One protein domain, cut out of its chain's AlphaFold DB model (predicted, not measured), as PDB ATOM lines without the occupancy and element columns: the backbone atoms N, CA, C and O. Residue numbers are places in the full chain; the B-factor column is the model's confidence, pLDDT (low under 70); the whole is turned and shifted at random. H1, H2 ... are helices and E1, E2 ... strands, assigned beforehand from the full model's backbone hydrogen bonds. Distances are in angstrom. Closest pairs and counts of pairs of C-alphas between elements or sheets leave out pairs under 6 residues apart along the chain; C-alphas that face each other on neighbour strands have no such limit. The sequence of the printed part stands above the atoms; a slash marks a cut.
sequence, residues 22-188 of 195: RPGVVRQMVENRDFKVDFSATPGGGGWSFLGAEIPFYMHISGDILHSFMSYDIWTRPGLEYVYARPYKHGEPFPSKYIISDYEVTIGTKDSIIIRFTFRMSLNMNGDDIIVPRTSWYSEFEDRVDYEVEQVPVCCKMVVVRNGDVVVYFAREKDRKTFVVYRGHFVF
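AT A GLANCE: This is residues 22 to 188 of the 195 residues of an uncharacterized protein of Butyricimonas sp. An62 (UniProt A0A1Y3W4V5). Eight antiparallel strands curve round into a closed barrel, with H1 outside it at one end. Toward the other end lie the short helices H2, H3 and H4, between E3 and E4 in the chain, and the long link 127 to 147, which joins E5 and E6. The ring runs E1, E2, E3, E4, E5, E6, E7, E8 and back to E1. The printed part has 167 residues with four named helices and eight named strands, in the order H1 E1 E2 E3 H2 H3 H4 E4 E5 E6 E7 E8, of the class mixed, helices and strands. It is compact, with a radius of gyration of the C-alphas of 16.1 A and spans of 49 by 37 by 26 A.

HOW THE PARTS SIT: Begin at E1, residues 34 to 41, E2, 58 to 62, and E3, 65 to 69, a meander, each strand the antiparallel neighbour of the one before; look at N 37 and O 59, 2.8 A, then N 60 and O 67, 2.8 A. E4, residues 96 to 107, bends by 73 degrees at residue 99; its N 98 and O 66 of E3 are 2.9 A apart, and its N 106 is 2.9 A from O 114 of E5, residues 113 to 126. E4 to E8 form a second meander through E6, residues 148 to 160, E7, 165 to 172, and E8, 178 to 186: find N 121 and O 152, 3.0 A, N 157 and O 169, 2.9 A, and N 168 and O 182, 2.9 A. N 38 and O 185, 3.0 A, close the ring. H1, residues 22 to 31, is on the barrel and outside it, at a height over the sheet of 7.7 A; its closest C-alphas to E1 are those of Met 29 and Phe 35, 5.5 A. H2, residues 71 to 75, is also on the barrel and outside it, at 5.9 A. H3, residues 81 to 85, and H4, 87 to 90, are not on it. H1 and H3 have every O i to N i+4 pair within hydrogen-bond range, H2 has 0 of 1 but 2 of 2 O i to N i+3 pairs, and H4 is too short for an i+4 pair.

IN THESE COORDINATES: Find C-alpha 22 at (182.615, 133.265, 153.753), where H1 begins its 14.0 A. E5, from C-alpha 113 at (181.361, 126.401, 163.919), runs 34.9 A, and E6 runs 34.3 A. E8 ends at C-alpha 186, (185.811, 137.613, 161.421).

THE WHOLE: The C-alphas of Gly 24 and Asp 143, the two farthest apart, are 50.2 A apart. The printed part has no cut. The links E1 to E2 and E5 to E6 are long. Look for pLDDT under 70 at residues 40 to 56, 71 to 94 and 132 to 147.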
ATOM      1  N   ARG A  22     182.206 133.084 152.349       86.25
ATOM      2  CA  ARG A  22     182.615 133.265 153.753       86.25
ATOM      3  C   ARG A  22     182.571 132.000 154.614       86.25
ATOM      4  O   ARG A  22     183.543 131.807 155.334       86.25
ATOM      5  N   PRO A  23     181.539 131.129 154.564       87.00
ATOM      6  CA  PRO A  23     181.547 129.906 155.367       87.00
ATOM      7  C   PRO A  23     182.792 129.036 155.134       87.00
ATOM      8  O   PRO A  23     183.385 128.543 156.090       87.00
ATOM      9  N   GLY A  24     183.204 128.874 153.871       86.88
ATOM     10  CA  GLY A  24     184.385 128.087 153.509       86.88
ATOM     11  C   GLY A  24     185.682 128.751 153.964       86.88
ATOM     12  O   GLY A  24     186.542 128.086 154.531       86.88
ATOM     13  N   VAL A  25     185.784 130.074 153.794       88.56
ATOM     14  CA  VAL A  25     186.954 130.847 154.239       88.56
ATOM     15  C   VAL A  25     187.103 130.810 155.760       88.56
ATOM     16  O   VAL A  25     188.194 130.548 156.249       88.56
ATOM     17  N   VAL A  26     186.016 130.998 156.518       89.88
ATOM     18  CA  VAL A  26     186.038 130.877 157.987       89.88
ATOM     19  C   VAL A  26     186.529 129.497 158.401       89.88
ATOM     20  O   VAL A  26     187.405 129.404 159.254       89.88
ATOM     21  N   ARG A  27     185.991 128.427 157.798       89.25
ATOM     22  CA  ARG A  27     186.416 127.058 158.112       89.25
ATOM     23  C   ARG A  27     187.922 126.890 157.911       89.25
ATOM     24  O   ARG A  27     188.589 126.437 158.831       89.25
ATOM     25  N   GLN A  28     188.451 127.335 156.773       90.06
ATOM     26  CA  GLN A  28     189.882 127.256 156.482       90.06
ATOM     27  C   GLN A  28     190.728 128.064 157.479       90.06
ATOM     28  O   GLN A  28     191.732 127.566 157.975       90.06
ATOM     29  N   MET A  29     190.328 129.298 157.803       92.06
ATOM     30  CA  MET A  29     191.040 130.146 158.769       92.06
ATOM     31  C   MET A  29     191.082 129.516 160.174       92.06
ATOM     32  O   MET A  29     192.099 129.571 160.861       92.06
ATOM     33  N   VAL A  30     189.981 128.883 160.587       92.88
ATOM     34  CA  VAL A  30     189.852 128.173 161.868       92.88
ATOM     35  C   VAL A  30     190.696 126.894 161.883       92.88
ATOM     36  O   VAL A  30     191.436 126.668 162.835       92.88
ATOM     37  N   GLU A  31     190.646 126.088 160.820       91.31
ATOM     38  CA  GLU A  31     191.471 124.878 160.671       91.31
ATOM     39  C   GLU A  31     192.972 125.204 160.665       91.31
ATOM     40  O   GLU A  31     193.758 124.507 161.305       91.31
ATOM     41  N   ASN A  32     193.356 126.308 160.021       92.12
ATOM     42  CA  ASN A  32     194.735 126.791 159.981       92.12
ATOM     43  C   ASN A  32     195.195 127.461 161.284       92.12
ATOM     44  O   ASN A  32     196.379 127.767 161.411       92.12
ATOM     45  N   ARG A  33     194.280 127.718 162.231       94.25
ATOM     46  CA  ARG A  33     194.531 128.530 163.435       94.25
ATOM     47  C   ARG A  33     195.167 129.884 163.100       94.25
ATOM     48  O   ARG A  33     196.098 130.321 163.767       94.25
ATOM     49  N   ASP A  34     194.670 130.537 162.057       94.00
ATOM     50  CA  ASP A  34     195.150 131.846 161.618       94.00
ATOM     51  C   ASP A  34     193.951 132.736 161.289       94.00
ATOM     52  O   ASP A  34     193.380 132.691 160.195       94.00
ATOM     53  N   PHE A  35     193.479 133.474 162.295       92.75
ATOM     54  CA  PHE A  35     192.295 134.313 162.155       92.75
ATOM     55  C   PHE A  35     192.227 135.453 163.155       92.75
ATOM     56  O   PHE A  35     192.560 135.312 164.331       92.75
ATOM     57  N   LYS A  36     191.666 136.571 162.696       92.38
ATOM     58  CA  LYS A  36     191.343 137.728 163.525       92.38
ATOM     59  C   LYS A  36     189.832 137.931 163.612       92.38
ATOM     60  O   LYS A  36     189.119 137.806 162.618       92.38
ATOM     61  N   VAL A  37     189.358 138.268 164.804       90.31
ATOM     62  CA  VAL A  37     187.986 138.668 165.113       90.31
ATOM     63  C   VAL A  37     188.018 140.065 165.711       90.31
ATOM     64  O   VAL A  37     188.657 140.262 166.742       90.31
ATOM     65  N   ASP A  38     187.284 140.991 165.103       86.38
ATOM     66  CA  ASP A  38     187.042 142.323 165.659       86.38
ATOM     67  C   ASP A  38     185.715 142.317 166.429       86.38
ATOM     68  O   ASP A  38     184.697 141.800 165.956       86.38
ATOM     69  N   PHE A  39     185.710 142.890 167.628       79.38
ATOM     70  CA  PHE A  39     184.539 142.964 168.496       79.38
ATOM     71  C   PHE A  39     183.843 144.318 168.350       79.38
ATOM     72  O   PHE A  39     184.469 145.371 168.416       79.38
ATOM     73  N   SER A  40     182.523 144.286 168.156       67.56
ATOM     74  CA  SER A  40     181.698 145.478 167.915       67.56
ATOM     75  C   SER A  40     181.081 146.069 169.185       67.56
ATOM     76  O   SER A  40     180.571 147.186 169.153       67.56
ATOM     77  N   ALA A  41     181.112 145.339 170.302       57.62
ATOM     78  CA  ALA A  41     180.588 145.789 171.586       57.62
ATOM     79  C   ALA A  41     181.486 145.315 172.733       57.62
ATOM     80  O   ALA A  41     181.962 144.174 172.734       57.62
ATOM     81  N   THR A  42     181.675 146.179 173.729       55.66
ATOM     82  CA  THR A  42     182.237 145.784 175.022       55.66
ATOM     83  C   THR A  42     181.244 144.881 175.773       55.66
ATOM     84  O   THR A  42     180.035 144.909 175.491       55.66
ATOM     85  N   PRO A  43     181.710 144.052 176.726       48.16
ATOM     86  CA  PRO A  43     180.821 143.256 177.566       48.16
ATOM     87  C   PRO A  43     179.854 144.201 178.294       48.16
ATOM     88  O   PRO A  43     180.298 145.079 179.023       48.16
ATOM     89  N   GLY A  44     178.543 144.061 178.060       48.12
ATOM     90  CA  GLY A  44     177.512 144.921 178.669       48.12
ATOM     91  C   GLY A  44     176.682 145.771 177.700       48.12
ATOM     92  O   GLY A  44     175.726 146.403 178.131       48.12
ATOM     93  N   GLY A  45     176.972 145.755 176.394       38.91
ATOM     94  CA  GLY A  45     176.085 146.361 175.386       38.91
ATOM     95  C   GLY A  45     176.162 147.887 175.271       38.91
ATOM     96  O   GLY A  45     175.348 148.479 174.566       38.91
ATOM     97  N   GLY A  46     177.151 148.521 175.906       40.88
ATOM     98  CA  GLY A  46     177.512 149.904 175.619       40.88
ATOM     99  C   GLY A  46     178.155 149.991 174.238       40.88
ATOM    100  O   GLY A  46     179.196 149.380 173.990       40.88
ATOM    101  N   GLY A  47     177.517 150.713 173.318       40.78
ATOM    102  CA  GLY A  47     178.157 151.098 172.065       40.78
ATOM    103  C   GLY A  47     179.403 151.922 172.369       40.78
ATOM    104  O   GLY A  47     179.344 152.786 173.233       40.78
ATOM    105  N   TRP A  48     180.489 151.611 171.661       41.19
ATOM    106  CA  TRP A  48     181.763 152.328 171.613       41.19
ATOM    107  C   TRP A  48     182.321 152.784 172.962       41.19
ATOM    108  O   TRP A  48     181.855 153.739 173.571       41.19
ATOM    109  N   SER A  49     183.447 152.160 173.312       46.66
ATOM    110  CA  SER A  49     184.417 152.568 174.327       46.66
ATOM    111  C   SER A  49     184.122 152.168 175.780       46.66
ATOM    112  O   SER A  49     183.140 152.548 176.406       46.66
ATOM    113  N   PHE A  50     185.076 151.444 176.361       46.41
ATOM    114  CA  PHE A  50     185.218 151.315 177.814       46.41
ATOM    115  C   PHE A  50     185.681 152.655 178.447       46.41
ATOM    116  O   PHE A  50     185.633 152.794 179.663       46.41
ATOM    117  N   LEU A  51     186.117 153.645 177.636       49.16
ATOM    118  CA  LEU A  51     186.819 154.874 178.067       49.16
ATOM    119  C   LEU A  51     186.552 156.147 177.217       49.16
ATOM    120  O   LEU A  51     187.355 157.073 177.230       49.16
ATOM    121  N   GLY A  52     185.501 156.217 176.403       45.72
ATOM    122  CA  GLY A  52     185.311 157.293 175.406       45.72
ATOM    123  C   GLY A  52     186.188 157.179 174.144       45.72
ATOM    124  O   GLY A  52     185.973 157.917 173.188       45.72
ATOM    125  N   ALA A  53     187.166 156.264 174.119       45.25
ATOM    126  CA  ALA A  53     188.089 156.046 173.005       45.25
ATOM    127  C   ALA A  53     187.678 154.875 172.091       45.25
ATOM    128  O   ALA A  53     187.301 153.798 172.566       45.25
ATOM    129  N   GLU A  54     187.815 155.065 170.776       53.09
ATOM    130  CA  GLU A  54     187.782 153.987 169.781       53.09
ATOM    131  C   GLU A  54     189.057 153.145 169.913       53.09
ATOM    132  O   GLU A  54     190.077 153.424 169.285       53.09
ATOM    133  N   ILE A  55     189.028 152.131 170.775       53.50
ATOM    134  CA  ILE A  55     190.118 151.159 170.873       53.50
ATOM    135  C   ILE A  55     189.693 149.882 170.149       53.50
ATOM    136  O   ILE A  55     188.588 149.394 170.411       53.50
ATOM    137  N   PRO A  56     190.520 149.325 169.245       62.28
ATOM    138  CA  PRO A  56     190.152 148.119 168.515       62.28
ATOM    139  C   PRO A  56     190.121 146.918 169.460       62.28
ATOM    140  O   PRO A  56     191.160 146.340 169.753       62.28
ATOM    141  N   PHE A  57     188.941 146.509 169.923       76.50
ATOM    142  CA  PHE A  57     188.801 145.257 170.660       76.50
ATOM    143  C   PHE A  57     188.879 144.081 169.692       76.50
ATOM    144  O   PHE A  57     188.021 143.948 168.821       76.50
ATOM    145  N   TYR A  58     189.883 143.218 169.839       82.94
ATOM    146  CA  TYR A  58     190.045 142.068 168.953       82.94
ATOM    147  C   TYR A  58     190.672 140.852 169.631       82.94
ATOM    148  O   TYR A  58     191.336 140.923 170.668       82.94
ATOM    149  N   MET A  59     190.470 139.718 168.973       89.06
ATOM    150  CA  MET A  59     191.170 138.462 169.197       89.06
ATOM    151  C   MET A  59     191.863 138.066 167.896       89.06
ATOM    152  O   MET A  59     191.232 138.072 166.844       89.06
ATOM    153  N   HIS A  60     193.140 137.705 167.955       91.88
ATOM    154  CA  HIS A  60     193.876 137.158 166.822       91.88
ATOM    155  C   HIS A  60     194.577 135.868 167.248       91.88
ATOM    156  O   HIS A  60     195.418 135.886 168.144       91.88
ATOM    157  N   ILE A  61     194.193 134.755 166.628       94.50
ATOM    158  CA  ILE A  61     194.848 133.458 166.792       94.50
ATOM    159  C   ILE A  61     195.843 133.285 165.651       94.50
ATOM    160  O   ILE A  61     195.460 133.449 164.495       94.50
ATOM    161  N   SER A  62     197.086 132.952 165.995       94.38
ATOM    162  CA  SER A  62     198.138 132.569 165.054       94.38
ATOM    163  C   SER A  62     198.883 131.355 165.615       94.38
ATOM    164  O   SER A  62     199.642 131.463 166.582       94.38
ATOM    165  N   GLY A  63     198.602 130.173 165.063       94.81
ATOM    166  CA  GLY A  63     199.038 128.895 165.624       94.81
ATOM    167  C   GLY A  63     198.470 128.681 167.029       94.81
ATOM    168  O   GLY A  63     197.257 128.720 167.229       94.81
ATOM    169  N   ASP A  64     199.357 128.492 168.007       96.06
ATOM    170  CA  ASP A  64     198.992 128.292 169.417       96.06
ATOM    171  C   ASP A  64     199.064 129.587 170.245       96.06
ATOM    172  O   ASP A  64     199.069 129.559 171.477       96.06
ATOM    173  N   ILE A  65     199.142 130.741 169.578       95.50
ATOM    174  CA  ILE A  65     199.234 132.045 170.231       95.50
ATOM    175  C   ILE A  65     197.922 132.802 170.052       95.50
ATOM    176  O   ILE A  65     197.479 133.071 168.936       95.50
ATOM    177  N   LEU A  66     197.346 133.210 171.180       92.81
ATOM    178  CA  LEU A  66     196.280 134.193 171.263       92.81
ATOM    179  C   LEU A  66     196.882 135.575 171.518       92.81
ATOM    180  O   LEU A  66     197.410 135.849 172.594       92.81
ATOM    181  N   HIS A  67     196.742 136.458 170.539       89.12
ATOM    182  CA  HIS A  67     196.908 137.894 170.702       89.12
ATOM    183  C   HIS A  67     195.555 138.512 171.048       89.12
ATOM    184  O   HIS A  67     194.608 138.415 170.263       89.12
ATOM    185  N   SER A  68     195.453 139.156 172.205       80.94
ATOM    186  CA  SER A  68     194.241 139.866 172.593       80.94
ATOM    187  C   SER A  68     194.472 141.347 172.748       80.94
ATOM    188  O   SER A  68     195.477 141.801 173.298       80.94
ATOM    189  N   PHE A  69     193.461 142.081 172.321       75.69
ATOM    190  CA  PHE A  69     193.232 143.427 172.764       75.69
ATOM    191  C   PHE A  69     191.818 143.491 173.330       75.69
ATOM    192  O   PHE A  69     190.854 143.670 172.589       75.69
ATOM    193  N   MET A  70     191.658 143.211 174.624       70.94
ATOM    194  CA  MET A  70     190.344 143.004 175.239       70.94
ATOM    195  C   MET A  70     190.195 143.776 176.552       70.94
ATOM    196  O   MET A  70     191.171 144.165 177.182       70.94
ATOM    197  N   SER A  71     188.951 144.028 176.974       62.53
ATOM    198  CA  SER A  71     188.658 144.857 178.158       62.53
ATOM    199  C   SER A  71     189.311 144.336 179.442       62.53
ATOM    200  O   SER A  71     189.643 145.130 180.313       62.53
ATOM    201  N   TYR A  72     189.554 143.028 179.546       65.50
ATOM    202  CA  TYR A  72     190.233 142.441 180.700       65.50
ATOM    203  C   TYR A  72     191.734 142.742 180.776       65.50
ATOM    204  O   TYR A  72     192.308 142.685 181.861       65.50
ATOM    205  N   ASP A  73     192.379 143.103 179.664       64.81
ATOM    206  CA  ASP A  73     193.784 143.519 179.685       64.81
ATOM    207  C   ASP A  73     193.953 144.824 180.487       64.81
ATOM    208  O   ASP A  73     195.002 145.057 181.082       64.81
ATOM    209  N   ILE A  74     192.888 145.634 180.570       61.38
ATOM    210  CA  ILE A  74     192.800 146.820 181.429       61.38
ATOM    211  C   ILE A  74     192.588 146.413 182.892       61.38
ATOM    212  O   ILE A  74     193.215 146.971 183.783       61.38
ATOM    213  N   TRP A  75     191.736 145.415 183.153       64.12
ATOM    214  CA  TRP A  75     191.403 144.983 184.519       64.12
ATOM    215  C   TRP A  75     192.622 144.463 185.281       64.12
ATOM    216  O   TRP A  75     192.698 144.588 186.493       64.12
ATOM    217  N   THR A  76     193.573 143.877 184.564       61.00
ATOM    218  CA  THR A  76     194.677 143.091 185.131       61.00
ATOM    219  C   THR A  76     195.987 143.863 185.195       61.00
ATOM    220  O   THR A  76     196.969 143.382 185.760       61.00
ATOM    221  N   ARG A  77     196.025 145.050 184.582       63.00
ATOM    222  CA  ARG A  77     197.215 145.895 184.484       63.00
ATOM    223  C   ARG A  77     196.848 147.338 184.809       63.00
ATOM    224  O   ARG A  77     196.794 148.165 183.889       63.00
ATOM    225  N   PRO A  78     196.625 147.636 186.102       53.97
ATOM    226  CA  PRO A  78     196.447 149.002 186.545       53.97
ATOM    227  C   PRO A  78     197.702 149.810 186.192       53.97
ATOM    228  O   PRO A  78     198.802 149.529 186.660       53.97
ATOM    229  N   GLY A  79     197.568 150.738 185.254       57.06
ATOM    230  CA  GLY A  79     198.636 151.491 184.593       57.06
ATOM    231  C   GLY A  79     198.492 151.557 183.068       57.06
ATOM    232  O   GLY A  79     199.022 152.477 182.439       57.06
ATOM    233  N   LEU A  80     197.770 150.615 182.448       60.12
ATOM    234  CA  LEU A  80     197.509 150.651 181.007       60.12
ATOM    235  C   LEU A  80     196.283 151.491 180.633       60.12
ATOM    236  O   LEU A  80     196.147 151.863 179.471       60.12
ATOM    237  N   GLU A  81     195.432 151.882 181.580       58.88
ATOM    238  CA  GLU A  81     194.204 152.652 181.333       58.88
ATOM    239  C   GLU A  81     194.477 153.921 180.530       58.88
ATOM    240  O   GLU A  81     193.722 154.247 179.621       58.88
ATOM    241  N   TYR A  82     195.576 154.620 180.818       57.47
ATOM    242  CA  TYR A  82     195.958 155.840 180.109       57.47
ATOM    243  C   TYR A  82     196.308 155.590 178.634       57.47
ATOM    244  O   TYR A  82     195.958 156.390 177.761       57.47
ATOM    245  N   VAL A  83     196.957 154.459 178.345       60.44
ATOM    246  CA  VAL A  83     197.286 154.040 176.976       60.44
ATOM    247  C   VAL A  83     196.003 153.684 176.224       60.44
ATOM    248  O   VAL A  83     195.811 154.104 175.086       60.44
ATOM    249  N   TYR A  84     195.086 152.985 176.893       58.47
ATOM    250  CA  TYR A  84     193.784 152.606 176.348       58.47
ATOM    251  C   TYR A  84     192.849 153.823 176.185       58.47
ATOM    252  O   TYR A  84     192.100 153.900 175.219       58.47
ATOM    253  N   ALA A  85     192.918 154.830 177.057       57.94
ATOM    254  CA  ALA A  85     192.112 156.047 176.953       57.94
ATOM    255  C   ALA A  85     192.554 156.965 175.801       57.94
ATOM    256  O   ALA A  85     191.771 157.795 175.340       57.94
ATOM    257  N   ARG A  86     193.819 156.882 175.360       58.72
ATOM    258  CA  ARG A  86     194.390 157.775 174.336       58.72
ATOM    259  C   ARG A  86     195.353 157.041 173.388       58.72
ATOM    260  O   ARG A  86     196.513 157.450 173.276       58.72
ATOM    261  N   PRO A  87     194.901 156.011 172.649       56.28
ATOM    262  CA  PRO A  87     195.778 155.217 171.782       56.28
ATOM    263  C   PRO A  87     196.453 156.078 170.700       56.28
ATOM    264  O   PRO A  87     197.630 155.911 170.405       56.28
ATOM    265  N   TYR A  88     195.771 157.104 170.183       58.03
ATOM    266  CA  TYR A  88     196.349 158.047 169.214       58.03
ATOM    267  C   TYR A  88     197.534 158.867 169.764       58.03
ATOM    268  O   TYR A  88     198.341 159.371 168.989       58.03
ATOM    269  N   LYS A  89     197.644 159.023 171.090       59.66
ATOM    270  CA  LYS A  89     198.724 159.773 171.751       59.66
ATOM    271  C   LYS A  89     199.878 158.865 172.197       59.66
ATOM    272  O   LYS A  89     201.007 159.336 172.297       59.66
ATOM    273  N   HIS A  90     199.600 157.591 172.471       61.50
ATOM    274  CA  HIS A  90     200.566 156.641 173.040       61.50
ATOM    275  C   HIS A  90     200.979 155.520 172.082       61.50
ATOM    276  O   HIS A  90     201.820 154.697 172.439       61.50
ATOM    277  N   GLY A  91     200.436 155.526 170.865       57.94
ATOM    278  CA  GLY A  91     200.534 154.410 169.936       57.94
ATOM    279  C   GLY A  91     199.490 153.340 170.241       57.94
ATOM    280  O   GLY A  91     198.842 153.354 171.291       57.94
ATOM    281  N   GLU A  92     199.318 152.404 169.305       56.34
ATOM    282  CA  GLU A  92     198.473 151.239 169.555       56.34
ATOM    283  C   GLU A  92     199.049 150.451 170.743       56.34
ATOM    284  O   GLU A  92     200.212 150.039 170.700       56.34
ATOM    285  N   PRO A  93     198.283 150.261 171.827       61.53
ATOM    286  CA  PRO A  93     198.732 149.461 172.959       61.53
ATOM    287  C   PRO A  93     199.115 148.032 172.546       61.53
ATOM    288  O   PRO A  93     198.499 147.416 171.675       61.53
ATOM    289  N   PHE A  94     200.145 147.492 173.203       68.06
ATOM    290  CA  PHE A  94     200.648 146.148 172.927       68.06
ATOM    291  C   PHE A  94     199.587 145.091 173.264       68.06
ATOM    292  O   PHE A  94     199.104 145.077 174.400       68.06
ATOM    293  N   PRO A  95     199.250 144.178 172.334       73.94
ATOM    294  CA  PRO A  95     198.315 143.108 172.634       73.94
ATOM    295  C   PRO A  95     198.908 142.170 173.682       73.94
ATOM    296  O   PRO A  95     200.099 141.830 173.635       73.94
ATOM    297  N   SER A  96     198.068 141.707 174.603       81.25
ATOM    298  CA  SER A  96     198.439 140.597 175.473       81.25
ATOM    299  C   SER A  96     198.614 139.328 174.650       81.25
ATOM    300  O   SER A  96     197.980 139.142 173.610       81.25
ATOM    301  N   LYS A  97     199.520 138.464 175.110       88.69
ATOM    302  CA  LYS A  97     199.858 137.207 174.449       88.69
ATOM    303  C   LYS A  97     199.606 136.060 175.407       88.69
ATOM    304  O   LYS A  97     200.132 136.070 176.519       88.69
ATOM    305  N   TYR A  98     198.851 135.076 174.948       90.81
ATOM    306  CA  TYR A  98     198.534 133.869 175.694       90.81
ATOM    307  C   TYR A  98     198.859 132.647 174.842       90.81
ATOM    308  O   TYR A  98     198.642 132.660 173.632       90.81
ATOM    309  N   ILE A  99     199.377 131.597 175.475       95.94
ATOM    310  CA  ILE A  99     199.513 130.283 174.842       95.94
ATOM    311  C   ILE A  99     198.180 129.567 175.028       95.94
ATOM    312  O   ILE A  99     197.683 129.493 176.157       95.94
ATOM    313  N   ILE A 100     197.602 129.080 173.933       96.44
ATOM    314  CA  ILE A 100     196.360 128.312 173.967       96.44
ATOM    315  C   ILE A 100     196.653 126.811 173.955       96.44
ATOM    316  O   ILE A 100     197.626 126.351 173.361       96.44
ATOM    317  N   SER A 101     195.775 126.046 174.584       96.50
ATOM    318  CA  SER A 101     195.792 124.585 174.614       96.50
ATOM    319  C   SER A 101     194.395 124.027 174.342       96.50
ATOM    320  O   SER A 101     193.422 124.779 174.252       96.50
ATOM    321  N   ASP A 102     194.300 122.709 174.151       96.25
ATOM    322  CA  ASP A 102     193.029 121.989 173.974       96.25
ATOM    323  C   ASP A 102     192.144 122.569 172.858       96.25
ATOM    324  O   ASP A 102     190.923 122.677 172.989       96.25
ATOM    325  N   TYR A 103     192.782 122.995 171.762       97.44
ATOM    326  CA  TYR A 103     192.089 123.611 170.640       97.44
ATOM    327  C   TYR A 103     191.243 122.579 169.891       97.44
ATOM    328  O   TYR A 103     191.767 121.661 169.254       97.44
ATOM    329  N   GLU A 104     189.932 122.771 169.928       96.88
ATOM    330  CA  GLU A 104     188.940 121.888 169.332       96.88
ATOM    331  C   GLU A 104     187.986 122.686 168.439       96.88
ATOM    332  O   GLU A 104     187.525 123.775 168.791       96.88
ATOM    333  N   VAL A 105     187.640 122.106 167.289       95.50
ATOM    334  CA  VAL A 105     186.659 122.658 166.355       95.50
ATOM    335  C   VAL A 105     185.573 121.620 166.125       95.50
ATOM    336  O   VAL A 105     185.847 120.490 165.736       95.50
ATOM    337  N   THR A 106     184.323 122.017 166.340       94.44
ATOM    338  CA  THR A 106     183.150 121.155 166.145       94.44
ATOM    339  C   THR A 106     182.100 121.869 165.304       94.44
ATOM    340  O   THR A 106     181.996 123.097 165.330       94.44
ATOM    341  N   ILE A 107     181.302 121.108 164.554       91.06
ATOM    342  CA  ILE A 107     180.152 121.646 163.819       91.06
ATOM    343  C   ILE A 107     178.943 121.642 164.759       91.06
ATOM    344  O   ILE A 107     178.574 120.610 165.315       91.06
ATOM    345  N   GLY A 108     178.344 122.811 164.957       86.94
ATOM    346  CA  GLY A 108     177.139 123.007 165.749       86.94
ATOM    347  C   GLY A 108     175.856 122.976 164.917       86.94
ATOM    348  O   GLY A 108     175.826 122.638 163.734       86.94
ATOM    349  N   THR A 109     174.747 123.364 165.546       85.56
ATOM    350  CA  THR A 109     173.434 123.440 164.887       85.56
ATOM    351  C   THR A 109     173.424 124.473 163.762       85.56
ATOM    352  O   THR A 109     173.959 125.568 163.935       85.56
ATOM    353  N   LYS A 110     172.714 124.184 162.662       85.75
ATOM    354  CA  LYS A 110     172.605 125.078 161.490       85.75
ATOM    355  C   LYS A 110     173.977 125.439 160.894       85.75
ATOM    356  O   LYS A 110     174.183 126.576 160.472       85.75
ATOM    357  N   ASP A 111     174.900 124.481 160.851       81.38
ATOM    358  CA  ASP A 111     176.269 124.635 160.334       81.38
ATOM    359  C   ASP A 111     177.065 125.770 160.997       81.38
ATOM    360  O   ASP A 111     177.906 126.405 160.359       81.38
ATOM    361  N   SER A 112     176.784 126.065 162.270       90.62
ATOM    362  CA  SER A 112     177.678 126.916 163.051       90.62
ATOM    363  C   SER A 112     178.993 126.188 163.314       90.62
ATOM    364  O   SER A 112     179.045 124.960 163.354       90.62
ATOM    365  N   ILE A 113     180.069 126.943 163.498       93.50
ATOM    366  CA  ILE A 113     181.361 126.401 163.919       93.50
ATOM    367  C   ILE A 113     181.531 126.756 165.391       93.50
ATOM    368  O   ILE A 113     181.386 127.917 165.771       93.50
ATOM    369  N   ILE A 114     181.809 125.761 166.227       95.56
ATOM    370  CA  ILE A 114     182.103 125.961 167.643       95.56
ATOM    371  C   ILE A 114     183.585 125.676 167.857       95.56
ATOM    372  O   ILE A 114     184.026 124.542 167.678       95.56
ATOM    373  N   ILE A 115     184.321 126.705 168.262       96.44
ATOM    374  CA  ILE A 115     185.750 126.649 168.570       96.44
ATOM    375  C   ILE A 115     185.897 126.664 170.089       96.44
ATOM    376  O   ILE A 115     185.260 127.482 170.761       96.44
ATOM    377  N   ARG A 116     186.719 125.777 170.638       97.06
ATOM    378  CA  ARG A 116     187.068 125.747 172.061       97.06
ATOM    379  C   ARG A 116     188.575 125.721 172.217       97.06
ATOM    380  O   ARG A 116     189.253 125.128 171.392       97.06
ATOM    381  N   PHE A 117     189.071 126.374 173.256       97.25
ATOM    382  CA  PHE A 117     190.462 126.281 173.690       97.25
ATOM    383  C   PHE A 117     190.584 126.774 175.130       97.25
ATOM    384  O   PHE A 117     189.696 127.462 175.644       97.25
ATOM    385  N   THR A 118     191.688 126.436 175.775       96.94
ATOM    386  CA  THR A 118     192.043 126.863 177.129       96.94
ATOM    387  C   THR A 118     193.254 127.787 177.084       96.94
ATOM    388  O   THR A 118     194.059 127.717 176.160       96.94
ATOM    389  N   PHE A 119     193.367 128.704 178.041       94.75
ATOM    390  CA  PHE A 119     194.556 129.538 178.237       94.75
ATOM    391  C   PHE A 119     194.624 130.031 179.684       94.75
ATOM    392  O   PHE A 119     193.622 130.018 180.401       94.75
ATOM    393  N   ARG A 120     195.807 130.460 180.135       91.44
ATOM    394  CA  ARG A 120     195.986 131.052 181.471       91.44
ATOM    395  C   ARG A 120     195.976 132.567 181.377       91.44
ATOM    396  O   ARG A 120     196.731 133.129 180.592       91.44
ATOM    397  N   MET A 121     195.136 133.204 182.177       86.56
ATOM    398  CA  MET A 121     194.978 134.651 182.206       86.56
ATOM    399  C   MET A 121     195.235 135.157 183.622       86.56
ATOM    400  O   MET A 121     194.680 134.615 184.575       86.56
ATOM    401  N   SER A 122     196.056 136.200 183.759       83.75
ATOM    402  CA  SER A 122     196.128 136.957 185.013       83.75
ATOM    403  C   SER A 122     194.761 137.579 185.272       83.75
ATOM    404  O   SER A 122     194.250 138.220 184.365       83.75
ATOM    405  N   LEU A 123     194.165 137.411 186.448       80.31
ATOM    406  CA  LEU A 123     192.889 138.029 186.826       80.31
ATOM    407  C   LEU A 123     192.958 138.557 188.256       80.31
ATOM    408  O   LEU A 123     193.604 137.944 189.100       80.31
ATOM    409  N   ASN A 124     192.261 139.665 188.517       79.44
ATOM    410  CA  ASN A 124     192.049 140.144 189.881       79.44
ATOM    411  C   ASN A 124     191.051 139.228 190.589       79.44
ATOM    412  O   ASN A 124     189.963 138.956 190.064       79.44
ATOM    413  N   MET A 125     191.419 138.807 191.789       81.62
ATOM    414  CA  MET A 125     190.677 137.879 192.623       81.62
ATOM    415  C   MET A 125     190.321 138.531 193.961       81.62
ATOM    416  O   MET A 125     191.081 139.323 194.518       81.62
ATOM    417  N   ASN A 126     189.152 138.178 194.487       81.75
ATOM    418  CA  ASN A 126     188.786 138.399 195.881       81.75
ATOM    419  C   ASN A 126     188.444 137.039 196.492       81.75
ATOM    420  O   ASN A 126     187.326 136.538 196.337       81.75
ATOM    421  N   GLY A 127     189.445 136.401 197.099       84.00
ATOM    422  CA  GLY A 127     189.370 134.984 197.434       84.00
ATOM    423  C   GLY A 127     189.094 134.146 196.182       84.00
ATOM    424  O   GLY A 127     189.809 134.228 195.191       84.00
ATOM    425  N   ASP A 128     188.015 133.365 196.201       84.88
ATOM    426  CA  ASP A 128     187.632 132.479 195.095       84.88
ATOM    427  C   ASP A 128     186.862 133.188 193.955       84.88
ATOM    428  O   ASP A 128     186.524 132.542 192.956       84.88
ATOM    429  N   ASP A 129     186.549 134.482 194.073       81.38
ATOM    430  CA  ASP A 129     185.739 135.219 193.099       81.38
ATOM    431  C   ASP A 129     186.587 136.061 192.135       81.38
ATOM    432  O   ASP A 129     187.448 136.836 192.547       81.38
ATOM    433  N   ILE A 130     186.289 135.951 190.833       79.06
ATOM    434  CA  ILE A 130     186.871 136.821 189.802       79.06
ATOM    435  C   ILE A 130     186.223 138.198 189.897       79.06
ATOM    436  O   ILE A 130     185.000 138.334 189.764       79.06
ATOM    437  N   ILE A 131     187.055 139.227 190.011       74.94
ATOM    438  CA  ILE A 131     186.612 140.611 189.930       74.94
ATOM    439  C   ILE A 131     186.498 141.009 188.458       74.94
ATOM    440  O   ILE A 131     187.488 141.216 187.757       74.94
ATOM    441  N   VAL A 132     185.255 141.105 187.983       68.56
ATOM    442  CA  VAL A 132     184.914 141.667 186.671       68.56
ATOM    443  C   VAL A 132     184.380 143.080 186.885       68.56
ATOM    444  O   VAL A 132     183.268 143.214 187.404       68.56
ATOM    445  N   PRO A 133     185.103 144.132 186.471       56.62
ATOM    446  CA  PRO A 133     184.586 145.494 186.476       56.62
ATOM    447  C   PRO A 133     183.361 145.568 185.556       56.62
ATOM    448  O   PRO A 133     183.457 145.345 184.348       56.62
ATOM    449  N   ARG A 134     182.183 145.802 186.143       51.47
ATOM    450  CA  ARG A 134     180.891 145.818 185.427       51.47
ATOM    451  C   ARG A 134     180.524 147.187 184.867       51.47
ATOM    452  O   ARG A 134     179.611 147.285 184.053       51.47
ATOM    453  N   THR A 135     181.231 148.223 185.284       46.06
ATOM    454  CA  THR A 135     181.050 149.604 184.857       46.06
ATOM    455  C   THR A 135     182.327 150.051 184.157       46.06
ATOM    456  O   THR A 135     183.441 149.755 184.591       46.06
ATOM    457  N   SER A 136     182.187 150.769 183.037       46.66
ATOM    458  CA  SER A 136     183.202 151.774 182.757       46.66
ATOM    459  C   SER A 136     183.110 152.734 183.938       46.66
ATOM    460  O   SER A 136     182.011 153.190 184.226       46.66
ATOM    461  N   TRP A 137     184.197 152.978 184.664       50.06
ATOM    462  CA  TRP A 137     184.575 154.321 185.098       50.06
ATOM    463  C   TRP A 137     185.809 154.319 185.996       50.06
ATOM    464  O   TRP A 137     186.018 153.486 186.869       50.06
ATOM    465  N   TYR A 138     186.592 155.358 185.740       42.25
ATOM    466  CA  TYR A 138     187.807 155.788 186.415       42.25
ATOM    467  C   TYR A 138     187.597 156.121 187.908       42.25
ATOM    468  O   TYR A 138     188.570 156.208 188.645       42.25
ATOM    469  N   SER A 139     186.351 156.322 188.357       41.62
ATOM    470  CA  SER A 139     186.026 156.831 189.698       41.62
ATOM    471  C   SER A 139     185.982 155.771 190.799       41.62
ATOM    472  O   SER A 139     186.108 156.120 191.963       41.62
ATOM    473  N   GLU A 140     185.816 154.485 190.472       43.44
ATOM    474  CA  GLU A 140     185.801 153.405 191.481       43.44
ATOM    475  C   GLU A 140     187.208 152.861 191.797       43.44
ATOM    476  O   GLU A 140     187.378 152.095 192.737       43.44
ATOM    477  N   PHE A 141     188.229 153.282 191.041       44.94
ATOM    478  CA  PHE A 141     189.636 152.936 191.284       44.94
ATOM    479  C   PHE A 141     190.380 153.969 192.153       44.94
ATOM    480  O   PHE A 141     191.569 153.789 192.426       44.94
ATOM    481  N   GLU A 142     189.717 155.053 192.582       43.31
ATOM    482  CA  GLU A 142     190.306 156.004 193.540       43.31
ATOM    483  C   GLU A 142     190.443 155.379 194.939       43.31
ATOM    484  O   GLU A 142     191.441 155.629 195.618       43.31
ATOM    485  N   ASP A 143     189.552 154.451 195.299       48.34
ATOM    486  CA  ASP A 143     189.715 153.576 196.459       48.34
ATOM    487  C   ASP A 143     190.478 152.314 196.035       48.34
ATOM    488  O   ASP A 143     189.900 151.277 195.707       48.34
ATOM    489  N   ARG A 144     191.811 152.423 195.981       53.94
ATOM    490  CA  ARG A 144     192.722 151.321 195.630       53.94
ATOM    491  C   ARG A 144     192.591 150.160 196.616       53.94
ATOM    492  O   ARG A 144     193.315 150.082 197.605       53.94
ATOM    493  N   VAL A 145     191.684 149.238 196.328       57.34
ATOM    494  CA  VAL A 145     191.732 147.895 196.896       57.34
ATOM    495  C   VAL A 145     192.770 147.119 196.093       57.34
ATOM    496  O   VAL A 145     192.574 146.854 194.906       57.34
ATOM    497  N   ASP A 146     193.893 146.792 196.731       61.56
ATOM    498  CA  ASP A 146     194.891 145.888 196.165       61.56
ATOM    499  C   ASP A 146     194.288 144.476 196.117       61.56
ATOM    500  O   ASP A 146     194.280 143.745 197.108       61.56
ATOM    501  N   TYR A 147     193.720 144.108 194.969       69.44
ATOM    502  CA  TYR A 147     193.261 142.744 194.717       69.44
ATOM    503  C   TYR A 147     194.451 141.828 194.426       69.44
ATOM    504  O   TYR A 147     195.424 142.232 193.784       69.44
ATOM    505  N   GLU A 148     194.354 140.570 194.850       77.25
ATOM    506  CA  GLU A 148     195.340 139.557 194.484       77.25
ATOM    507  C   GLU A 148     195.222 139.240 192.988       77.25
ATOM    508  O   GLU A 148     194.120 139.074 192.461       77.25
ATOM    509  N   VAL A 149     196.356 139.177 192.285       80.88
ATOM    510  CA  VAL A 149     196.395 138.813 190.864       80.88
ATOM    511  C   VAL A 149     196.830 137.363 190.737       80.88
ATOM    512  O   VAL A 149     197.981 137.028 191.014       80.88
ATOM    513  N   GLU A 150     195.940 136.511 190.235       87.12
ATOM    514  CA  GLU A 150     196.214 135.085 190.051       87.12
ATOM    515  C   GLU A 150     196.223 134.671 188.579       87.12
ATOM    516  O   GLU A 150     195.514 135.226 187.739       87.12
ATOM    517  N   GLN A 151     197.001 133.633 188.258       89.12
ATOM    518  CA  GLN A 151     196.964 132.967 186.954       89.12
ATOM    519  C   GLN A 151     195.808 131.967 186.899       89.12
ATOM    520  O   GLN A 151     195.965 130.806 187.295       89.12
ATOM    521  N   VAL A 152     194.674 132.386 186.347       89.94
ATOM    522  CA  VAL A 152     193.446 131.591 186.282       89.94
ATOM    523  C   VAL A 152     193.361 130.828 184.951       89.94
ATOM    524  O   VAL A 152     193.502 131.438 183.889       89.94
ATOM    525  N   PRO A 153     193.102 129.506 184.963       93.62
ATOM    526  CA  PRO A 153     192.758 128.759 183.758       93.62
ATOM    527  C   PRO A 153     191.371 129.156 183.239       93.62
ATOM    528  O   PRO A 153     190.362 129.089 183.953       93.62
ATOM    529  N   VAL A 154     191.323 129.577 181.980       92.69
ATOM    530  CA  VAL A 154     190.131 130.095 181.310       92.69
ATOM    531  C   VAL A 154     189.822 129.238 180.098       92.69
ATOM    532  O   VAL A 154     190.690 128.926 179.287       92.69
ATOM    533  N   CYS A 155     188.550 128.892 179.956       95.50
ATOM    534  CA  CYS A 155     188.022 128.231 178.782       95.50
ATOM    535  C   CYS A 155     187.365 129.262 177.871       95.50
ATOM    536  O   CYS A 155     186.441 129.975 178.274       95.50
ATOM    537  N   CYS A 156     187.806 129.282 176.621       95.06
ATOM    538  CA  CYS A 156     187.138 129.972 175.541       95.06
ATOM    539  C   CYS A 156     186.150 129.036 174.848       95.06
ATOM    540  O   CYS A 156     186.469 127.891 174.522       95.06
ATOM    541  N   LYS A 157     184.956 129.555 174.567       95.88
ATOM    542  CA  LYS A 157     184.029 128.987 173.590       95.88
ATOM    543  C   LYS A 157     183.639 130.079 172.606       95.88
ATOM    544  O   LYS A 157     182.992 131.048 172.993       95.88
ATOM    545  N   MET A 158     183.965 129.900 171.335       95.06
ATOM    546  CA  MET A 158     183.511 130.767 170.250       95.06
ATOM    547  C   MET A 158     182.442 130.043 169.446       95.06
ATOM    548  O   MET A 158     182.621 128.888 169.071       95.06
ATOM    549  N   VAL A 159     181.334 130.721 169.169       94.62
ATOM    550  CA  VAL A 159     180.290 130.236 168.263       94.62
ATOM    551  C   VAL A 159     180.267 131.149 167.052       94.62
ATOM    552  O   VAL A 159     179.892 132.315 167.170       94.62
ATOM    553  N   VAL A 160     180.668 130.614 165.904       92.56
ATOM    554  CA  VAL A 160     180.723 131.318 164.625       92.56
ATOM    555  C   VAL A 160     179.522 130.916 163.784       92.56
ATOM    556  O   VAL A 160     179.261 129.728 163.574       92.56
ATOM    557  N   VAL A 161     178.774 131.900 163.301       87.94
ATOM    558  CA  VAL A 161     177.636 131.682 162.403       87.94
ATOM    559  C   VAL A 161     178.034 131.914 160.942       87.94
ATOM    560  O   VAL A 161     179.103 132.439 160.636       87.94
ATOM    561  N   ARG A 162     177.164 131.489 160.018       71.81
ATOM    562  CA  ARG A 162     177.456 131.278 158.584       71.81
ATOM    563  C   ARG A 162     178.038 132.482 157.813       71.81
ATOM    564  O   ARG A 162     178.525 132.298 156.708       71.81
ATOM    565  N   ASN A 163     178.013 133.701 158.339       75.31
ATOM    566  CA  ASN A 163     178.537 134.908 157.680       75.31
ATOM    567  C   ASN A 163     179.831 135.463 158.312       75.31
ATOM    568  O   ASN A 163     180.323 136.496 157.843       75.31
ATOM    569  N   GLY A 164     180.375 134.781 159.326       82.38
ATOM    570  CA  GLY A 164     181.549 135.215 160.078       82.38
ATOM    571  C   GLY A 164     181.232 136.011 161.342       82.38
ATOM    572  O   GLY A 164     182.174 136.405 162.023       82.38
ATOM    573  N   ASP A 165     179.960 136.235 161.688       88.88
ATOM    574  CA  ASP A 165     179.619 136.792 163.000       88.88
ATOM    575  C   ASP A 165     179.932 135.763 164.090       88.88
ATOM    576  O   ASP A 165     179.778 134.550 163.902       88.88
ATOM    577  N   VAL A 166     180.378 136.244 165.244       91.44
ATOM    578  CA  VAL A 166     180.844 135.387 166.330       91.44
ATOM    579  C   VAL A 166     180.401 135.901 167.688       91.44
ATOM    580  O   VAL A 166     180.385 137.103 167.958       91.44
ATOM    581  N   VAL A 167     180.067 134.954 168.560       90.19
ATOM    582  CA  VAL A 167     179.896 135.190 169.993       90.19
ATOM    583  C   VAL A 167     180.962 134.402 170.740       90.19
ATOM    584  O   VAL A 167     181.087 133.193 170.548       90.19
ATOM    585  N   VAL A 168     181.733 135.088 171.577       90.25
ATOM    586  CA  VAL A 168     182.825 134.509 172.366       90.25
ATOM    587  C   VAL A 168     182.437 134.526 173.833       90.25
ATOM    588  O   VAL A 168     181.997 135.553 174.340       90.25
ATOM    589  N   TYR A 169     182.615 133.397 174.507       90.50
ATOM    590  CA  TYR A 169     182.360 133.218 175.928       90.50
ATOM    591  C   TYR A 169     183.664 132.854 176.623       90.50
ATOM    592  O   TYR A 169     184.316 131.887 176.220       90.50
ATOM    593  N   PHE A 170     184.002 133.584 177.684       89.81
ATOM    594  CA  PHE A 170     185.066 133.204 178.605       89.81
ATOM    595  C   PHE A 170     184.477 132.764 179.931       89.81
ATOM    596  O   PHE A 170     183.669 133.471 180.541       89.81
ATOM    597  N   ALA A 171     184.897 131.580 180.354       91.12
ATOM    598  CA  ALA A 171     184.495 130.970 181.604       91.12
ATOM    599  C   ALA A 171     185.724 130.456 182.343       91.12
ATOM    600  O   ALA A 171     186.675 129.984 181.722       91.12
ATOM    601  N   ARG A 172     185.699 130.519 183.672       91.25
ATOM    602  CA  ARG A 172     186.735 129.880 184.482       91.25
ATOM    603  C   ARG A 172     186.630 128.366 184.326       91.25
ATOM    604  O   ARG A 172     185.534 127.813 184.300       91.25
ATOM    605  N   GLU A 173     187.762 127.683 184.219       90.94
ATOM    606  CA  GLU A 173     187.766 126.239 183.976       90.94
ATOM    607  C   GLU A 173     187.169 125.432 185.140       90.94
ATOM    608  O   GLU A 173     186.390 124.505 184.904       90.94
ATOM    609  N   LYS A 174     187.493 125.833 186.380       89.88
ATOM    610  CA  LYS A 174     187.091 125.180 187.642       89.88
ATOM    611  C   LYS A 174     185.576 124.996 187.767       89.88
ATOM    612  O   LYS A 174     185.124 123.926 188.155       89.88
ATOM    613  N   ASP A 175     184.796 126.029 187.462       89.00
ATOM    614  CA  ASP A 175     183.345 126.068 187.705       89.00
ATOM    615  C   ASP A 175     182.514 126.330 186.439       89.00
ATOM    616  O   ASP A 175     181.285 126.341 186.494       89.00
ATOM    617  N   ARG A 176     183.173 126.551 185.293       86.56
ATOM    618  CA  ARG A 176     182.552 126.867 183.997       86.56
ATOM    619  C   ARG A 176     181.614 128.077 184.055       86.56
ATOM    620  O   ARG A 176     180.760 128.242 183.182       86.56
ATOM    621  N   LYS A 177     181.801 128.961 185.039       85.88
ATOM    622  CA  LYS A 177     181.020 130.189 185.183       85.88
ATOM    623  C   LYS A 177     181.513 131.211 184.166       85.88
ATOM    624  O   LYS A 177     182.636 131.709 184.259       85.88
ATOM    625  N   THR A 178     180.668 131.516 183.181       85.38
ATOM    626  CA  THR A 178     180.937 132.578 182.208       85.38
ATOM    627  C   THR A 178     181.000 133.915 182.927       85.38
ATOM    628  O   THR A 178     180.042 134.308 183.593       85.38
ATOM    629  N   PHE A 179     182.108 134.624 182.757       79.19
ATOM    630  CA  PHE A 179     182.320 135.936 183.359       79.19
ATOM    631  C   PHE A 179     182.373 137.053 182.309       79.19
ATOM    632  O   PHE A 179     182.143 138.211 182.644       79.19
ATOM    633  N   VAL A 180     182.590 136.710 181.032       79.25
ATOM    634  CA  VAL A 180     182.627 137.661 179.915       79.25
ATOM    635  C   VAL A 180     182.025 137.065 178.645       79.25
ATOM    636  O   VAL A 180     182.220 135.887 178.336       79.25
ATOM    637  N   VAL A 181     181.319 137.915 177.892       82.94
ATOM    638  CA  VAL A 181     180.794 137.609 176.558       82.94
ATOM    639  C   VAL A 181     181.130 138.747 175.597       82.94
ATOM    640  O   VAL A 181     180.787 139.897 175.869       82.94
ATOM    641  N   TYR A 182     181.733 138.418 174.454       81.50
ATOM    642  CA  TYR A 182     181.979 139.353 173.356       81.50
ATOM    643  C   TYR A 182     181.155 138.991 172.127       81.50
ATOM    644  O   TYR A 182     180.867 137.820 171.866       81.50
ATOM    645  N   ARG A 183     180.799 140.011 171.345       84.88
ATOM    646  CA  ARG A 183     180.186 139.860 170.024       84.88
ATOM    647  C   ARG A 183     181.061 140.558 169.000       84.88
ATOM    648  O   ARG A 183     181.506 141.680 169.228       84.88
ATOM    649  N   GLY A 184     181.316 139.882 167.894       87.25
ATOM    650  CA  GLY A 184     182.232 140.370 166.880       87.25
ATOM    651  C   GLY A 184     182.023 139.707 165.537       87.25
ATOM    652  O   GLY A 184     181.020 139.033 165.306       87.25
ATOM    653  N   HIS A 185     182.992 139.904 164.659       89.44
ATOM    654  CA  HIS A 185     182.997 139.349 163.318       89.44
ATOM    655  C   HIS A 185     184.420 139.012 162.876       89.44
ATOM    656  O   HIS A 185     185.382 139.686 163.243       89.44
ATOM    657  N   PHE A 186     184.552 137.962 162.069       91.06
ATOM    658  CA  PHE A 186     185.811 137.613 161.421       91.06
ATOM    659  C   PHE A 186     186.281 138.748 160.511       91.06
ATOM    660  O   PHE A 186     185.524 139.296 159.699       91.06
ATOM    661  N   VAL A 187     187.568 139.057 160.613       89.00
ATOM    662  CA  VAL A 187     188.257 139.971 159.716       89.00
ATOM    663  C   VAL A 187     188.699 139.179 158.498       89.00
ATOM    664  O   VAL A 187     189.663 138.421 158.529       89.00
ATOM    665  N   PHE A 188     187.986 139.373 157.398       84.12
ATOM    666  CA  PHE A 188     188.412 138.891 156.092       84.12
ATOM    667  C   PHE A 188     189.232 140.004 155.446       84.12
ATOM    668  O   PHE A 188     188.658 141.046 155.114       84.12
TER     669      PHE A 188